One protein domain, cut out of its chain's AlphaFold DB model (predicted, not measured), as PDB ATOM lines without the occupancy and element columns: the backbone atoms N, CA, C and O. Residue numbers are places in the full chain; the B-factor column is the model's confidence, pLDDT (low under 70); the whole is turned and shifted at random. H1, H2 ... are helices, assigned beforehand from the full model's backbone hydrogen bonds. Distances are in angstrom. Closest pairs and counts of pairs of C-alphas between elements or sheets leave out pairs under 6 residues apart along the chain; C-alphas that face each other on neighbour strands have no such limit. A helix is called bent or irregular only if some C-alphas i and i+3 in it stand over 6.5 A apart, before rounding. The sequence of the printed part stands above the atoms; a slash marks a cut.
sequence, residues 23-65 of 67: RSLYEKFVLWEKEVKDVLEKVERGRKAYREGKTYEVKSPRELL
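AT A GLANCE: This is residues 23 to 65 of the 67 residues of an uncharacterized protein of Parcubacteria bacterium DG_74_2 (UniProt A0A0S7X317). The model is a flat L or hook: one long, straight helix, H1, makes the long arm, and past its last residue the chain turns aside through residues 52 to 60 to a very short helix, H2, near the tip of the short arm. The two helices do not pack on each other, and there is no core between them. The printed part has 43 residues, with two named helices in the order H1, H2 and no named strand; its class is all helix. The whole is extended, with a radius of gyration of the C-alphas of 15.9 A, and the C-alphas span 46 by 25 by 10 A.

HOW THE PARTS SIT: H1, residues 23 to 51, stands free over residues 23 to 45 and again over residues 48 to 51. H2, residues 61 to 64, is apart from H1, with no C-alpha of the one within 8 A of the other. A short link of 9 residues joins them. Residues 56 to 65, of which 61 to 64 belong to H2, stand free too. In H1 every O i to N i+4 pair is within hydrogen-bond range; H2 is too short for such a pair, and its one O i to N i+3 pair is within range.

IN THESE COORDINATES: H1 runs from Arg 23, with its C-alpha at (28.756, 24.246, -8.849), to Arg 51, with its C-alpha at (-10.103, 12.182, 2.472), and measures 42.2 A from first to last C-alpha. It is not bent. H2 runs from Pro 61 to Leu 64, whose C-alpha is at (-11.900, 28.166, -10.819), and measures 5.6 A.

THE WHOLE: The two C-alphas farthest apart are those of Arg 23 and Lys 59, at 46.3 A. The printed part has no cut, and its one link between helices is short. The mean pLDDT of the printed part is 94.3, that of H2 is 87, and no printed residue is under 70.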
ATOM      1  N   ARG A  23      29.729  23.397  -9.553       92.94
ATOM      2  CA  ARG A  23      28.756  24.246  -8.849       92.94
ATOM      3  C   ARG A  23      27.387  24.278  -9.535       92.94
ATOM      4  O   ARG A  23      26.369  24.165  -8.869       92.94
ATOM      5  N   SER A  24      27.364  24.352 -10.863       94.44
ATOM      6  CA  SER A  24      26.121  24.366 -11.641       94.44
ATOM      7  C   SER A  24      25.301  23.078 -11.508       94.44
ATOM      8  O   SER A  24      24.082  23.123 -11.642       94.44
ATOM      9  N   LEU A  25      25.935  21.929 -11.242       93.06
ATOM     10  CA  LEU A  25      25.218  20.685 -10.948       93.06
ATOM     11  C   LEU A  25      24.651  20.698  -9.532       93.06
ATOM     12  O   LEU A  25      23.506  20.294  -9.349       93.06
ATOM     13  N   TYR A  26      25.415  21.202  -8.559       93.88
ATOM     14  CA  TYR A  26      24.930  21.368  -7.190       93.88
ATOM     15  C   TYR A  26      23.706  22.290  -7.139       93.88
ATOM     16  O   TYR A  26      22.677  21.919  -6.590       93.88
ATOM     17  N   GLU A  27      23.772  23.457  -7.781       96.75
ATOM     18  CA  GLU A  27      22.662  24.419  -7.800       96.75
ATOM     19  C   GLU A  27      21.408  23.842  -8.474       96.75
ATOM     20  O   GLU A  27      20.301  24.006  -7.963       96.75
ATOM     21  N   LYS A  28      21.573  23.101  -9.579       96.25
ATOM     22  CA  LYS A  28      20.464  22.376 -10.222       96.25
ATOM     23  C   LYS A  28      19.858  21.319  -9.305       96.25
ATOM     24  O   LYS A  28      18.640  21.182  -9.275       96.25
ATOM     25  N   PHE A  29      20.691  20.584  -8.571       95.19
ATOM     26  CA  PHE A  29      20.229  19.576  -7.623       95.19
ATOM     27  C   PHE A  29      19.438  20.202  -6.469       95.19
ATOM     28  O   PHE A  29      18.345  19.734  -6.170       95.19
ATOM     29  N   VAL A  30      19.932  21.296  -5.882       97.00
ATOM     30  CA  VAL A  30      19.235  22.020  -4.803       97.00
ATOM     31  C   VAL A  30      17.882  22.557  -5.274       97.00
ATOM     32  O   VAL A  30      16.886  22.464  -4.554       97.00
ATOM     33  N   LEU A  31      17.817  23.106  -6.493       97.00
ATOM     34  CA  LEU A  31      16.551  23.555  -7.072       97.00
ATOM     35  C   LEU A  31      15.580  22.384  -7.258       97.00
ATOM     36  O   LEU A  31      14.434  22.470  -6.821       97.00
ATOM     37  N   TRP A  32      16.052  21.287  -7.848       97.12
ATOM     38  CA  TRP A  32      15.255  20.079  -8.048       97.12
ATOM     39  C   TRP A  32      14.728  19.507  -6.725       97.12
ATOM     40  O   TRP A  32      13.553  19.167  -6.632       97.12
ATOM     41  N   GLU A  33      15.553  19.459  -5.677       97.62
ATOM     42  CA  GLU A  33      15.140  18.986  -4.352       97.62
ATOM     43  C   GLU A  33      14.000  19.846  -3.783       97.62
ATOM     44  O   GLU A  33      13.004  19.320  -3.275       97.62
ATOM     45  N   LYS A  34      14.099  21.174  -3.931       96.88
ATOM     46  CA  LYS A  34      13.048  22.108  -3.513       96.88
ATOM     47  C   LYS A  34      11.746  21.884  -4.285       96.88
ATOM     48  O   LYS A  34      10.675  21.885  -3.678       96.88
ATOM     49  N   GLU A  35      11.829  21.694  -5.599       97.06
ATOM     50  CA  GLU A  35      10.666  21.434  -6.455       97.06
ATOM     51  C   GLU A  35       9.998  20.100  -6.111       97.06
ATOM     52  O   GLU A  35       8.778  20.043  -5.956       97.06
ATOM     53  N   VAL A  36      10.781  19.036  -5.914       97.56
ATOM     54  CA  VAL A  36      10.261  17.721  -5.514       97.56
ATOM     55  C   VAL A  36       9.561  17.805  -4.164       97.56
ATOM     56  O   VAL A  36       8.452  17.286  -4.020       97.56
ATOM     57  N   LYS A  37      10.165  18.488  -3.186       97.06
ATOM     58  CA  LYS A  37       9.550  18.679  -1.871       97.06
ATOM     59  C   LYS A  37       8.204  19.402  -1.976       97.06
ATOM     60  O   LYS A  37       7.219  18.918  -1.426       97.06
ATOM     61  N   ASP A  38       8.141  20.505  -2.720       97.44
ATOM     62  CA  ASP A  38       6.898  21.256  -2.939       97.44
ATOM     63  C   ASP A  38       5.817  20.404  -3.630       97.44
ATOM     64  O   ASP A  38       4.651  20.416  -3.221       97.44
ATOM     65  N   VAL A  39       6.189  19.607  -4.637       97.50
ATOM     66  CA  VAL A  39       5.259  18.687  -5.313       97.50
ATOM     67  C   VAL A  39       4.720  17.636  -4.342       97.50
ATOM     68  O   VAL A  39       3.508  17.409  -4.301       97.50
ATOM     69  N   LEU A  40       5.583  17.016  -3.537       98.00
ATOM     70  CA  LEU A  40       5.169  16.017  -2.551       98.00
ATOM     71  C   LEU A  40       4.224  16.618  -1.502       98.00
ATOM     72  O   LEU A  40       3.190  16.021  -1.194       98.00
ATOM     73  N   GLU A  41       4.518  17.823  -1.011       97.75
ATOM     74  CA  GLU A  41       3.651  18.546  -0.074       97.75
ATOM     75  C   GLU A  41       2.285  18.881  -0.693       97.75
ATOM     76  O   GLU A  41       1.245  18.701  -0.050       97.75
ATOM     77  N   LYS A  42       2.250  19.317  -1.960       97.31
ATOM     78  CA  LYS A  42       1.001  19.564  -2.704       97.31
ATOM     79  C   LYS A  42       0.159  18.297  -2.840       97.31
ATOM     80  O   LYS A  42      -1.052  18.360  -2.613       97.31
ATOM     81  N   VAL A  43       0.783  17.170  -3.180       97.38
ATOM     82  CA  VAL A  43       0.102  15.874  -3.315       97.38
ATOM     83  C   VAL A  43      -0.466  15.420  -1.976       97.38
ATOM     84  O   VAL A  43      -1.642  15.061  -1.913       97.38
ATOM     85  N   GLU A  44       0.321  15.470  -0.900       97.75
ATOM     86  CA  GLU A  44      -0.150  15.040   0.420       97.75
ATOM     87  C   GLU A  44      -1.289  15.930   0.925       97.75
ATOM     88  O   GLU A  44      -2.322  15.430   1.378       97.75
ATOM     89  N   ARG A  45      -1.170  17.252   0.752       96.75
ATOM     90  CA  ARG A  45      -2.253  18.192   1.066       96.75
ATOM     91  C   ARG A  45      -3.521  17.882   0.269       96.75
ATOM     92  O   ARG A  45      -4.606  17.877   0.847       96.75
ATOM     93  N   GLY A  46      -3.394  17.595  -1.028       96.19
ATOM     94  CA  GLY A  46      -4.518  17.206  -1.884       96.19
ATOM     95  C   GLY A  46      -5.185  15.911  -1.417       96.19
ATOM     96  O   GLY A  46      -6.405  15.863  -1.262       96.19
ATOM     97  N   ARG A  47      -4.393  14.880  -1.096       96.88
ATOM     98  CA  ARG A  47      -4.890  13.602  -0.556       96.88
ATOM     99  C   ARG A  47      -5.610  13.778   0.775       96.88
ATOM    100  O   ARG A  47      -6.648  13.157   0.997       96.88
ATOM    101  N   LYS A  48      -5.071  14.609   1.669       97.50
ATOM    102  CA  LYS A  48      -5.717  14.937   2.943       97.50
ATOM    103  C   LYS A  48      -7.052  15.649   2.719       97.50
ATOM    104  O   LYS A  48      -8.056  15.209   3.267       97.50
ATOM    105  N   ALA A  49      -7.083  16.679   1.871       95.56
ATOM    106  CA  ALA A  49      -8.312  17.406   1.556       95.56
ATOM    107  C   ALA A  49      -9.389  16.494   0.946       95.56
ATOM    108  O   ALA A  49     -10.547  16.587   1.338       95.56
ATOM    109  N   TYR A  50      -9.001  15.578   0.054       95.44
ATOM    110  CA  TYR A  50      -9.918  14.603  -0.537       95.44
ATOM    111  C   TYR A  50     -10.500  13.646   0.511       95.44
ATOM    112  O   TYR A  50     -11.715  13.481   0.586       95.44
ATOM    113  N   ARG A  51      -9.653  13.069   1.379       96.06
ATOM    114  CA  ARG A  51     -10.103  12.182   2.472       96.06
ATOM    115  C   ARG A  51     -11.050  12.876   3.452       96.06
ATOM    116  O   ARG A  51     -11.972  12.247   3.951       96.06
ATOM    117  N   GLU A  52     -10.815  14.155   3.730       97.06
ATOM    118  CA  GLU A  52     -11.640  14.966   4.634       97.06
ATOM    119  C   GLU A  52     -12.907  15.527   3.959       97.06
ATOM    120  O   GLU A  52     -13.650  16.269   4.598       97.06
ATOM    121  N   GLY A  53     -13.149  15.230   2.675       95.06
ATOM    122  CA  GLY A  53     -14.290  15.768   1.928       95.06
ATOM    123  C   GLY A  53     -14.213  17.279   1.678       95.06
ATOM    124  O   GLY A  53     -15.214  17.907   1.351       95.06
ATOM    125  N   LYS A  54     -13.026  17.884   1.806       94.12
ATOM    126  CA  LYS A  54     -12.762  19.317   1.567       94.12
ATOM    127  C   LYS A  54     -12.452  19.613   0.094       94.12
ATOM    128  O   LYS A  54     -11.697  20.534  -0.217       94.12
ATOM    129  N   THR A  55     -13.003  18.818  -0.816       92.31
ATOM    130  CA  THR A  55     -12.870  18.978  -2.268       92.31
ATOM    131  C   THR A  55     -14.235  19.253  -2.877       92.31
ATOM    132  O   THR A  55     -15.239  18.739  -2.398       92.31
ATOM    133  N   TYR A  56     -14.275  20.040  -3.946       88.88
ATOM    134  CA  TYR A  56     -15.487  20.292  -4.718       88.88
ATOM    135  C   TYR A  56     -15.251  19.894  -6.170       88.88
ATOM    136  O   TYR A  56     -14.136  20.007  -6.682       88.88
ATOM    137  N   GLU A  57     -16.299  19.400  -6.816       89.50
ATOM    138  CA  GLU A  57     -16.267  19.083  -8.235       89.50
ATOM    139  C   GLU A  57     -16.383  20.374  -9.048       89.50
ATOM    140  O   GLU A  57     -17.200  21.246  -8.744       89.50
ATOM    141  N   VAL A  58     -15.551  20.494 -10.079       90.44
ATOM    142  CA  VAL A  58     -15.636  21.561 -11.077       90.44
ATOM    143  C   VAL A  58     -15.841  20.930 -12.439       90.44
ATOM    144  O   VAL A  58     -15.185  19.945 -12.780       90.44
ATOM    145  N   LYS A  59     -16.744  21.501 -13.231       89.06
ATOM    146  CA  LYS A  59     -17.073  21.000 -14.573       89.06
ATOM    147  C   LYS A  59     -16.107  21.526 -15.626       89.06
ATOM    148  O   LYS A  59     -16.007  20.961 -16.712       89.06
ATOM    149  N   SER A  60     -15.393  22.612 -15.325       90.44
ATOM    150  CA  SER A  60     -14.334  23.128 -16.189       90.44
ATOM    151  C   SER A  60     -13.290  23.940 -15.414       90.44
ATOM    152  O   SER A  60     -13.616  24.543 -14.392       90.44
ATOM    153  N   PRO A  61     -12.053  24.065 -15.930       86.06
ATOM    154  CA  PRO A  61     -11.040  24.935 -15.331       86.06
ATOM    155  C   PRO A  61     -11.455  26.411 -15.227       86.06
ATOM    156  O   PRO A  61     -10.963  27.117 -14.353       86.06
ATOM    157  N   ARG A  62     -12.364  26.895 -16.090       89.75
ATOM    158  CA  ARG A  62     -12.837  28.292 -16.059       89.75
ATOM    159  C   ARG A  62     -13.640  28.612 -14.800       89.75
ATOM    160  O   ARG A  62     -13.585  29.746 -14.341       89.75
ATOM    161  N   GLU A  63     -14.321  27.626 -14.216       88.94
ATOM    162  CA  GLU A  63     -15.082  27.802 -12.968       88.94
ATOM    163  C   GLU A  63     -14.182  28.136 -11.768       88.94
ATOM    164  O   GLU A  63     -14.645  28.723 -10.792       88.94
ATOM    165  N   LEU A  64     -12.883  27.818 -11.848       83.50
ATOM    166  CA  LEU A  64     -11.900  28.166 -10.819       83.50
ATOM    167  C   LEU A  64     -11.520  29.654 -10.829       83.50
ATOM    168  O   LEU A  64     -11.005  30.140  -9.830       83.50
ATOM    169  N   LEU A  65     -11.740  30.362 -11.942       82.31
ATOM    170  CA  LEU A  65     -11.370  31.776 -12.113       82.31
ATOM    171  C   LEU A  65     -12.512  32.744 -11.774       82.31
ATOM    172  O   LEU A  65     -12.298  33.950 -11.721       82.31
TER     173      LEU A  65